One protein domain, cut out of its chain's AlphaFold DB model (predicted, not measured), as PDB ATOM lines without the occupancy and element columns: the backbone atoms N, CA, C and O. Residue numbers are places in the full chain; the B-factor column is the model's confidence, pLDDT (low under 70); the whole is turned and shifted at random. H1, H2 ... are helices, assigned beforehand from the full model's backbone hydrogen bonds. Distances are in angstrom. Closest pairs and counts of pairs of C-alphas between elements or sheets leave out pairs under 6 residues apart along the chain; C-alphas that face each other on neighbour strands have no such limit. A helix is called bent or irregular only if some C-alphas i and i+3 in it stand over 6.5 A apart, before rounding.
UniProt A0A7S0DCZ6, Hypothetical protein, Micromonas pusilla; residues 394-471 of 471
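AT A GLANCE: This is residues 394 to 471 of the 471 residues of the protein "Hypothetical protein" of Micromonas pusilla (UniProt A0A7S0DCZ6). The two longest helices, H4 and H2, lie side by side and run opposite ways, with the short helix H3 set across one end of the pair. At the other end the short helices H1 and H5 lie near each other, H1 at a corner with H2. The printed part has 78 residues with five named helices, H1 to H5 in chain order, and no named strand; the class is all helix. It is loose, with a radius of gyration of the C-alphas of 15.8 A, and its spans of 53 by 22 by 18 A outline a rod.

IN THESE COORDINATES: H4, residues 435 to 455, is 29.6 A long and ends with C-alpha 455 at (28.171, 37.970, -2.613). It has a kink of 33 degrees near residue 449 and is only just irregular: C-alphas 446 and 449 are 6.7 A apart. H2, residues 406 to 423, is 25.8 A long. H3 holds residues 425 to 433, 12.4 A. H1, residues 394 to 403, 13.6 A, begins with C-alpha 394 at (37.499, 26.979, -19.225). H5 holds residues 460 to 467, 10.3 A.

HOW THE PARTS SIT: H2, the hub, touches H4, the closest C-alphas being those of Phe 415 and Ser 445, 4.8 A apart; the tilt is shallow at 33 degrees, only just short of steep. H3 touches H2 only at the corner, C-alphas of Ser 422 and Arg 428 closest at 4.9 A, about perpendicular at 88 degrees. H3 and H4 only just touch, only at the corner, with 3 pairs of C-alphas within 8 A, the closest those of Met 431 and Thr 438 at 5.4 A. H1 touches H2 only at the corner, with residues 408 to 412 of H2 alone, C-alphas of Ile 402 and Phe 409 closest at 5.1 A. H5 is close to H1 but not clearly touching, C-alphas of Leu 400 and Phe 462 closest at 7.4 A, and apart from H4. Every O i to N i+4 pair is within hydrogen-bond range in H1 and H3; the counts are 13 of 14 in H2, 15 of 17 in H4 and 3 of 4 in H5.

THE WHOLE: The C-alphas farthest apart, of Asn 433 and Tyr 471, are 54.1 A apart. The printed part has no cut, and its four links are tight. Mean pLDDT of the printed part is 79.2; residues 460 to 471 are under 70.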
ATOM      1  N   TRP A 394      36.774  27.208 -20.471       83.56
ATOM      2  CA  TRP A 394      37.499  26.979 -19.225       83.56
ATOM      3  C   TRP A 394      38.309  28.215 -18.791       83.56
ATOM      4  O   TRP A 394      38.221  28.645 -17.641       83.56
ATOM      5  N   ALA A 395      39.006  28.855 -19.741       84.06
ATOM      6  CA  ALA A 395      39.820  30.049 -19.506       84.06
ATOM      7  C   ALA A 395      38.988  31.244 -19.002       84.06
ATOM      8  O   ALA A 395      39.429  32.012 -18.148       84.06
ATOM      9  N   GLU A 396      37.759  31.403 -19.488       82.00
ATOM     10  CA  GLU A 396      36.851  32.434 -18.983       82.00
ATOM     11  C   GLU A 396      36.368  32.120 -17.565       82.00
ATOM     12  O   GLU A 396      36.331  33.018 -16.724       82.00
ATOM     13  N   THR A 397      36.027  30.861 -17.276       83.31
ATOM     14  CA  THR A 397      35.562  30.438 -15.944       83.31
ATOM     15  C   THR A 397      36.645  30.625 -14.886       83.31
ATOM     16  O   THR A 397      36.362  31.185 -13.826       83.31
ATOM     17  N   ILE A 398      37.892  30.260 -15.193       85.44
ATOM     18  CA  ILE A 398      39.017  30.463 -14.273       85.44
ATOM     19  C   ILE A 398      39.342  31.946 -14.095       85.44
ATOM     20  O   ILE A 398      39.536  32.405 -12.971       85.44
ATOM     21  N   THR A 399      39.287  32.741 -15.169       84.25
ATOM     22  CA  THR A 399      39.500  34.191 -15.073       84.25
ATOM     23  C   THR A 399      38.419  34.853 -14.218       84.25
ATOM     24  O   THR A 399      38.728  35.715 -13.403       84.25
ATOM     25  N   LEU A 400      37.159  34.429 -14.333       80.62
ATOM     26  CA  LEU A 400      36.073  34.900 -13.469       80.62
ATOM     27  C   LEU A 400      36.280  34.494 -12.009       80.62
ATOM     28  O   LEU A 400      36.027  35.301 -11.118       80.62
ATOM     29  N   SER A 401      36.726  33.259 -11.771       81.31
ATOM     30  CA  SER A 401      36.916  32.722 -10.425       81.31
ATOM     31  C   SER A 401      38.100  33.359  -9.692       81.31
ATOM     32  O   SER A 401      38.036  33.495  -8.477       81.31
ATOM     33  N   ILE A 402      39.168  33.731 -10.407       83.50
ATOM     34  CA  ILE A 402      40.404  34.265  -9.811       83.50
ATOM     35  C   ILE A 402      40.458  35.791  -9.916       83.50
ATOM     36  O   ILE A 402      40.752  36.479  -8.945       83.50
ATOM     37  N   ALA A 403      40.173  36.336 -11.097       81.50
ATOM     38  CA  ALA A 403      40.353  37.748 -11.432       81.50
ATOM     39  C   ALA A 403      39.023  38.498 -11.626       81.50
ATOM     40  O   ALA A 403      39.010  39.624 -12.124       81.50
ATOM     41  N   GLY A 404      37.894  37.908 -11.215       79.12
ATOM     42  CA  GLY A 404      36.582  38.546 -11.322       79.12
ATOM     43  C   GLY A 404      36.478  39.854 -10.528       79.12
ATOM     44  O   GLY A 404      35.753  40.761 -10.939       79.12
ATOM     45  N   SER A 405      37.202  39.972  -9.411       85.06
ATOM     46  CA  SER A 405      37.351  41.194  -8.610       85.06
ATOM     47  C   SER A 405      38.612  41.118  -7.725       85.06
ATOM     48  O   SER A 405      39.150  40.025  -7.535       85.06
ATOM     49  N   PRO A 406      39.064  42.234  -7.116       86.75
ATOM     50  CA  PRO A 406      40.165  42.205  -6.148       86.75
ATOM     51  C   PRO A 406      39.917  41.261  -4.959       86.75
ATOM     52  O   PRO A 406      40.848  40.639  -4.456       86.75
ATOM     53  N   LEU A 407      38.655  41.108  -4.537       87.50
ATOM     54  CA  LEU A 407      38.271  40.191  -3.458       87.50
ATOM     55  C   LEU A 407      38.348  38.721  -3.891       87.50
ATOM     56  O   LEU A 407      38.753  37.889  -3.085       87.50
ATOM     57  N   HIS A 408      38.010  38.398  -5.148       86.44
ATOM     58  CA  HIS A 408      38.207  37.048  -5.708       86.44
ATOM     59  C   HIS A 408      39.687  36.675  -5.736       86.44
ATOM     60  O   HIS A 408      40.052  35.571  -5.328       86.44
ATOM     61  N   PHE A 409      40.542  37.621  -6.131       88.69
ATOM     62  CA  PHE A 409      41.986  37.411  -6.164       88.69
ATOM     63  C   PHE A 409      42.553  37.194  -4.760       88.69
ATOM     64  O   PHE A 409      43.251  36.210  -4.532       88.69
ATOM     65  N   LEU A 410      42.201  38.058  -3.799       91.06
ATOM     66  CA  LEU A 410      42.640  37.919  -2.410       91.06
ATOM     67  C   LEU A 410      42.159  36.600  -1.789       91.06
ATOM     68  O   LEU A 410      42.941  35.892  -1.164       91.06
ATOM     69  N   SER A 411      40.888  36.247  -1.992       91.38
ATOM     70  CA  SER A 411      40.301  34.989  -1.520       91.38
ATOM     71  C   SER A 411      41.036  33.769  -2.076       91.38
ATOM     72  O   SER A 411      41.436  32.880  -1.323       91.38
ATOM     73  N   THR A 412      41.287  33.768  -3.386       88.88
ATOM     74  CA  THR A 412      42.024  32.704  -4.072       88.88
ATOM     75  C   THR A 412      43.465  32.611  -3.576       88.88
ATOM     76  O   THR A 412      43.945  31.515  -3.299       88.88
ATOM     77  N   ALA A 413      44.153  33.745  -3.427       90.06
ATOM     78  CA  ALA A 413      45.531  33.794  -2.952       90.06
ATOM     79  C   ALA A 413      45.660  33.274  -1.512       90.06
ATOM     80  O   ALA A 413      46.575  32.509  -1.227       90.06
ATOM     81  N   LEU A 414      44.726  33.630  -0.622       90.50
ATOM     82  CA  LEU A 414      44.695  33.115   0.749       90.50
ATOM     83  C   LEU A 414      44.431  31.607   0.782       90.50
ATOM     84  O   LEU A 414      45.131  30.882   1.484       90.50
ATOM     85  N   PHE A 415      43.472  31.122  -0.009       90.94
ATOM     86  CA  PHE A 415      43.164  29.697  -0.087       90.94
ATOM     87  C   PHE A 415      44.335  28.873  -0.636       90.94
ATOM     88  O   PHE A 415      44.735  27.885  -0.022       90.94
ATOM     89  N   LEU A 416      44.922  29.289  -1.764       89.50
ATOM     90  CA  LEU A 416      46.077  28.609  -2.356       89.50
ATOM     91  C   LEU A 416      47.332  28.754  -1.492       89.50
ATOM     92  O   LEU A 416      48.122  27.819  -1.425       89.50
ATOM     93  N   GLY A 417      47.505  29.883  -0.804       88.38
ATOM     94  CA  GLY A 417      48.578  30.084   0.167       88.38
ATOM     95  C   GLY A 417      48.457  29.137   1.359       88.38
ATOM     96  O   GLY A 417      49.440  28.507   1.735       88.38
ATOM     97  N   PHE A 418      47.250  28.961   1.903       88.88
ATOM     98  CA  PHE A 418      46.980  27.994   2.967       88.88
ATOM     99  C   PHE A 418      47.209  26.548   2.499       88.88
ATOM    100  O   PHE A 418      47.887  25.768   3.170       88.88
ATOM    101  N   LEU A 419      46.684  26.192   1.326       87.38
ATOM    102  CA  LEU A 419      46.799  24.853   0.745       87.38
ATOM    103  C   LEU A 419      48.248  24.515   0.350       87.38
ATOM    104  O   LEU A 419      48.724  23.416   0.613       87.38
ATOM    105  N   GLY A 420      48.982  25.478  -0.208       85.81
ATOM    106  CA  GLY A 420      50.409  25.355  -0.493       85.81
ATOM    107  C   GLY A 420      51.230  25.243   0.787       85.81
ATOM    108  O   GLY A 420      51.993  24.296   0.945       85.81
ATOM    109  N   GLY A 421      51.028  26.149   1.746       84.69
ATOM    110  CA  GLY A 421      51.721  26.114   3.034       84.69
ATOM    111  C   GLY A 421      51.507  24.801   3.790       84.69
ATOM    112  O   GLY A 421      52.412  24.321   4.463       84.69
ATOM    113  N   SER A 422      50.339  24.173   3.652       83.94
ATOM    114  CA  SER A 422      50.063  22.895   4.315       83.94
ATOM    115  C   SER A 422      50.797  21.701   3.705       83.94
ATOM    116  O   SER A 422      51.019  20.725   4.420       83.94
ATOM    117  N   LEU A 423      51.280  21.805   2.458       83.12
ATOM    118  CA  LEU A 423      52.106  20.781   1.790       83.12
ATOM    119  C   LEU A 423      53.584  20.859   2.161       83.12
ATOM    120  O   LEU A 423      54.248  19.825   2.217       83.12
ATOM    121  N   PHE A 424      54.110  22.059   2.405       81.00
ATOM    122  CA  PHE A 424      55.542  22.258   2.621       81.00
ATOM    123  C   PHE A 424      55.931  22.101   4.097       81.00
ATOM    124  O   PHE A 424      55.298  22.672   4.984       81.00
ATOM    125  N   GLY A 425      57.000  21.333   4.345       70.25
ATOM    126  CA  GLY A 425      57.403  20.842   5.671       70.25
ATOM    127  C   GLY A 425      57.485  21.910   6.763       70.25
ATOM    128  O   GLY A 425      56.811  21.773   7.777       70.25
ATOM    129  N   ASP A 426      58.223  23.000   6.538       74.00
ATOM    130  CA  ASP A 426      58.459  24.017   7.576       74.00
ATOM    131  C   ASP A 426      57.165  24.714   8.027       74.00
ATOM    132  O   ASP A 426      56.911  24.901   9.218       74.00
ATOM    133  N   PHE A 427      56.301  25.062   7.073       72.81
ATOM    134  CA  PHE A 427      55.032  25.728   7.364       72.81
ATOM    135  C   PHE A 427      53.995  24.747   7.925       72.81
ATOM    136  O   PHE A 427      53.225  25.094   8.826       72.81
ATOM    137  N   ARG A 428      54.022  23.489   7.474       77.50
ATOM    138  CA  ARG A 428      53.220  22.404   8.042       77.50
ATOM    139  C   ARG A 428      53.559  22.162   9.514       77.50
ATOM    140  O   ARG A 428      52.633  22.027  10.311       77.50
ATOM    141  N   THR A 429      54.835  22.168   9.901       78.31
ATOM    142  CA  THR A 429      55.245  22.013  11.307       78.31
ATOM    143  C   THR A 429      54.732  23.166  12.173       78.31
ATOM    144  O   THR A 429      54.183  22.935  13.249       78.31
ATOM    145  N   ILE A 430      54.819  24.410  11.684       75.75
ATOM    146  CA  ILE A 430      54.254  25.587  12.374       75.75
ATOM    147  C   ILE A 430      52.742  25.426  12.582       75.75
ATOM    148  O   ILE A 430      52.220  25.739  13.656       75.75
ATOM    149  N   MET A 431      52.040  24.912  11.571       75.50
ATOM    150  CA  MET A 431      50.601  24.677  11.642       75.50
ATOM    151  C   MET A 431      50.212  23.532  12.580       75.50
ATOM    152  O   MET A 431      49.204  23.643  13.280       75.50
ATOM    153  N   GLN A 432      51.003  22.460  12.633       77.31
ATOM    154  CA  GLN A 432      50.792  21.343  13.559       77.31
ATOM    155  C   GLN A 432      50.984  21.770  15.019       77.31
ATOM    156  O   GLN A 432      50.205  21.363  15.877       77.31
ATOM    157  N   ASN A 433      51.945  22.656  15.287       82.50
ATOM    158  CA  ASN A 433      52.191  23.179  16.633       82.50
ATOM    159  C   ASN A 433      51.068  24.106  17.137       82.50
ATOM    160  O   ASN A 433      50.890  24.247  18.342       82.50
ATOM    161  N   ASN A 434      50.289  24.720  16.236       85.06
ATOM    162  CA  ASN A 434      49.213  25.659  16.569       85.06
ATOM    163  C   ASN A 434      47.858  25.204  16.003       85.06
ATOM    164  O   ASN A 434      47.229  25.920  15.222       85.06
ATOM    165  N   LEU A 435      47.386  24.022  16.415       81.94
ATOM    166  CA  LEU A 435      46.198  23.368  15.845       81.94
ATOM    167  C   LEU A 435      44.948  24.268  15.796       81.94
ATOM    168  O   LEU A 435      44.255  24.300  14.781       81.94
ATOM    169  N   ILE A 436      44.672  25.029  16.862       85.12
ATOM    170  CA  ILE A 436      43.495  25.915  16.929       85.12
ATOM    171  C   ILE A 436      43.609  27.049  15.906       85.12
ATOM    172  O   ILE A 436      42.680  27.279  15.134       85.12
ATOM    173  N   ALA A 437      44.754  27.736  15.868       84.88
ATOM    174  CA  ALA A 437      44.973  28.838  14.933       84.88
ATOM    175  C   ALA A 437      44.918  28.345  13.481       84.88
ATOM    176  O   ALA A 437      44.239  28.945  12.649       84.88
ATOM    177  N   THR A 438      45.550  27.206  13.199       85.94
ATOM    178  CA  THR A 438      45.494  26.533  11.898       85.94
ATOM    179  C   THR A 438      44.066  26.174  11.505       85.94
ATOM    180  O   THR A 438      43.670  26.425  10.368       85.94
ATOM    181  N   GLY A 439      43.270  25.630  12.430       84.44
ATOM    182  CA  GLY A 439      41.868  25.293  12.186       84.44
ATOM    183  C   GLY A 439      41.027  26.519  11.831       84.44
ATOM    184  O   GLY A 439      40.258  26.486  10.871       84.44
ATOM    185  N   VAL A 440      41.223  27.632  12.545       86.38
ATOM    186  CA  VAL A 440      40.541  28.905  12.267       86.38
ATOM    187  C   VAL A 440      40.950  29.467  10.902       86.38
ATOM    188  O   VAL A 440      40.085  29.817  10.097       86.38
ATOM    189  N   ILE A 441      42.252  29.517  10.604       86.31
ATOM    190  CA  ILE A 441      42.764  29.993   9.310       86.31
ATOM    191  C   ILE A 441      42.241  29.111   8.173       86.31
ATOM    192  O   ILE A 441      41.778  29.634   7.158       86.31
ATOM    193  N   GLY A 442      42.266  27.789   8.347       85.31
ATOM    194  CA  GLY A 442      41.749  26.832   7.374       85.31
ATOM    195  C   GLY A 442      40.257  27.012   7.120       85.31
ATOM    196  O   GLY A 442      39.842  27.074   5.963       85.31
ATOM    197  N   PHE A 443      39.458  27.197   8.174       87.44
ATOM    198  CA  PHE A 443      38.031  27.487   8.053       87.44
ATOM    199  C   PHE A 443      37.787  28.739   7.202       87.44
ATOM    200  O   PHE A 443      37.108  28.674   6.178       87.44
ATOM    201  N   PHE A 444      38.398  29.874   7.551       88.62
ATOM    202  CA  PHE A 444      38.208  31.100   6.771       88.62
ATOM    203  C   PHE A 444      38.727  30.972   5.337       88.62
ATOM    204  O   PHE A 444      38.083  31.464   4.411       88.62
ATOM    205  N   SER A 445      39.841  30.270   5.134       87.44
ATOM    206  CA  SER A 445      40.433  30.064   3.810       87.44
ATOM    207  C   SER A 445      39.530  29.225   2.905       87.44
ATOM    208  O   SER A 445      39.318  29.602   1.757       87.44
ATOM    209  N   VAL A 446      38.944  28.132   3.407       86.75
ATOM    210  CA  VAL A 446      38.054  27.242   2.633       86.75
ATOM    211  C   VAL A 446      36.698  27.894   2.348       86.75
ATOM    212  O   VAL A 446      36.159  27.749   1.251       86.75
ATOM    213  N   PHE A 447      36.134  28.628   3.310       89.12
ATOM    214  CA  PHE A 447      34.824  29.264   3.143       89.12
ATOM    215  C   PHE A 447      34.883  30.569   2.336       89.12
ATOM    216  O   PHE A 447      33.895  30.942   1.700       89.12
ATOM    217  N   SER A 448      36.027  31.257   2.309       91.06
ATOM    218  CA  SER A 448      36.192  32.535   1.607       91.06
ATOM    219  C   SER A 448      35.806  32.469   0.114       91.06
ATOM    220  O   SER A 448      34.949  33.263  -0.286       91.06
ATOM    221  N   PRO A 449      36.289  31.505  -0.705       88.38
ATOM    222  CA  PRO A 449      35.882  31.390  -2.112       88.38
ATOM    223  C   PRO A 449      34.378  31.166  -2.306       88.38
ATOM    224  O   PRO A 449      33.797  31.637  -3.287       88.38
ATOM    225  N   ILE A 450      33.725  30.486  -1.358       89.50
ATOM    226  CA  ILE A 450      32.278  30.246  -1.378       89.50
ATOM    227  C   ILE A 450      31.526  31.567  -1.173       89.50
ATOM    228  O   ILE A 450      30.658  31.923  -1.973       89.50
ATOM    229  N   PHE A 451      31.876  32.325  -0.132       88.62
ATOM    230  CA  PHE A 451      31.218  33.595   0.180       88.62
ATOM    231  C   PHE A 451      31.485  34.662  -0.887       88.62
ATOM    232  O   PHE A 451      30.544  35.301  -1.368       88.62
ATOM    233  N   VAL A 452      32.737  34.828  -1.318       86.06
ATOM    234  CA  VAL A 452      33.098  35.809  -2.352       86.06
ATOM    235  C   VAL A 452      32.417  35.468  -3.684       86.06
ATOM    236  O   VAL A 452      31.836  36.351  -4.316       86.06
ATOM    237  N   GLY A 453      32.353  34.181  -4.044       80.88
ATOM    238  CA  GLY A 453      31.596  33.654  -5.186       80.88
ATOM    239  C   GLY A 453      30.111  34.022  -5.219       80.88
ATOM    240  O   GLY A 453      29.529  34.237  -6.287       80.88
ATOM    241  N   VAL A 454      29.471  34.101  -4.051       84.44
ATOM    242  CA  VAL A 454      28.034  34.388  -3.933       84.44
ATOM    243  C   VAL A 454      27.750  35.882  -3.843       84.44
ATOM    244  O   VAL A 454      26.824  36.367  -4.504       84.44
ATOM    245  N   PHE A 455      28.503  36.603  -3.013       85.19
ATOM    246  CA  PHE A 455      28.171  37.970  -2.613       85.19
ATOM    247  C   PHE A 455      28.879  39.045  -3.439       85.19
ATOM    248  O   PHE A 455      28.357  40.154  -3.537       85.19
ATOM    249  N   VAL A 456      30.009  38.734  -4.083       82.12
ATOM    250  CA  VAL A 456      30.797  39.724  -4.829       82.12
ATOM    251  C   VAL A 456      30.579  39.559  -6.337       82.12
ATOM    252  O   VAL A 456      31.067  38.592  -6.932       82.12
ATOM    253  N   PRO A 457      29.859  40.487  -6.998       77.81
ATOM    254  CA  PRO A 457      29.720  40.450  -8.447       77.81
ATOM    255  C   PRO A 457      31.069  40.748  -9.127       77.81
ATOM    256  O   PRO A 457      31.847  41.560  -8.619       77.81
ATOM    257  N   PRO A 458      31.351  40.133 -10.288       75.00
ATOM    258  CA  PRO A 458      32.539  40.462 -11.061       75.00
ATOM    259  C   PRO A 458      32.463  41.899 -11.600       75.00
ATOM    260  O   PRO A 458      31.372  42.432 -11.834       75.00
ATOM    261  N   VAL A 459      33.627  42.516 -11.818       78.44
ATOM    262  CA  VAL A 459      33.755  43.884 -12.350       78.44
ATOM    263  C   VAL A 459      32.983  44.019 -13.672       78.44
ATOM    264  O   VAL A 459      32.930  43.084 -14.474       78.44
ATOM    265  N   GLY A 460      32.376  45.190 -13.914       63.97
ATOM    266  CA  GLY A 460      31.447  45.439 -15.029       63.97
ATOM    267  C   GLY A 460      31.939  44.976 -16.409       63.97
ATOM    268  O   GLY A 460      31.168  44.379 -17.155       63.97
ATOM    269  N   ALA A 461      33.234  45.132 -16.704       61.78
ATOM    270  CA  ALA A 461      33.851  44.670 -17.952       61.78
ATOM    271  C   ALA A 461      33.776  43.138 -18.156       61.78
ATOM    272  O   ALA A 461      33.592  42.669 -19.281       61.78
ATOM    273  N   PHE A 462      33.869  42.351 -17.079       62.78
ATOM    274  CA  PHE A 462      33.656  40.899 -17.113       62.78
ATOM    275  C   PHE A 462      32.166  40.558 -17.149       62.78
ATOM    276  O   PHE A 462      31.746  39.679 -17.899       62.78
ATOM    277  N   ARG A 463      31.339  41.299 -16.399       58.19
ATOM    278  CA  ARG A 463      29.882  41.112 -16.373       58.19
ATOM    279  C   ARG A 463      29.256  41.277 -17.763       58.19
ATOM    280  O   ARG A 463      28.413  40.468 -18.140       58.19
ATOM    281  N   GLU A 464      29.682  42.267 -18.547       56.47
ATOM    282  CA  GLU A 464      29.161  42.495 -19.902       56.47
ATOM    283  C   GLU A 464      29.595  41.427 -20.915       56.47
ATOM    284  O   GLU A 464      28.774  41.013 -21.736       56.47
ATOM    285  N   LYS A 465      30.835  40.923 -20.828       55.62
ATOM    286  CA  LYS A 465      31.314  39.808 -21.667       55.62
ATOM    287  C   LYS A 465      30.598  38.489 -21.351       55.62
ATOM    288  O   LYS A 465      30.327  37.711 -22.260       55.62
ATOM    289  N   CYS A 466      30.231  38.256 -20.090       53.12
ATOM    290  CA  CYS A 466      29.606  37.002 -19.653       53.12
ATOM    291  C   CYS A 466      28.071  36.982 -19.775       53.12
ATOM    292  O   CYS A 466      27.484  35.910 -19.906       53.12
ATOM    293  N   VAL A 467      27.400  38.142 -19.749       50.56
ATOM    294  CA  VAL A 467      25.927  38.236 -19.826       50.56
ATOM    295  C   VAL A 467      25.407  38.334 -21.269       50.56
ATOM    296  O   VAL A 467      24.304  37.861 -21.539       50.56
ATOM    297  N   LYS A 468      26.180  38.881 -22.222       41.56
ATOM    298  CA  LYS A 468      25.716  39.145 -23.605       41.56
ATOM    299  C   LYS A 468      25.606  37.925 -24.529       41.56
ATOM    300  O   LYS A 468      25.253  38.073 -25.691       41.56
ATOM    301  N   LEU A 469      25.900  36.722 -24.049       43.44
ATOM    302  CA  LEU A 469      26.246  35.606 -24.927       43.44
ATOM    303  C   LEU A 469      25.445  34.308 -24.655       43.44
ATOM    304  O   LEU A 469      25.812  33.231 -25.118       43.44
ATOM    305  N   ARG A 470      24.324  34.371 -23.933       44.25
ATOM    306  CA  ARG A 470      23.347  33.259 -23.835       44.25
ATOM    307  C   ARG A 470      21.906  33.778 -23.892       44.25
ATOM    308  O   ARG A 470      21.107  33.515 -22.992       44.25
ATOM    309  N   TYR A 471      21.617  34.552 -24.932       33.41
ATOM    310  CA  TYR A 471      20.303  34.546 -25.566       33.41
ATOM    311  C   TYR A 471      20.464  33.926 -26.941       33.41
ATOM    312  O   TYR A 471      21.490  34.250 -27.583       33.41
TER     313      TYR A 471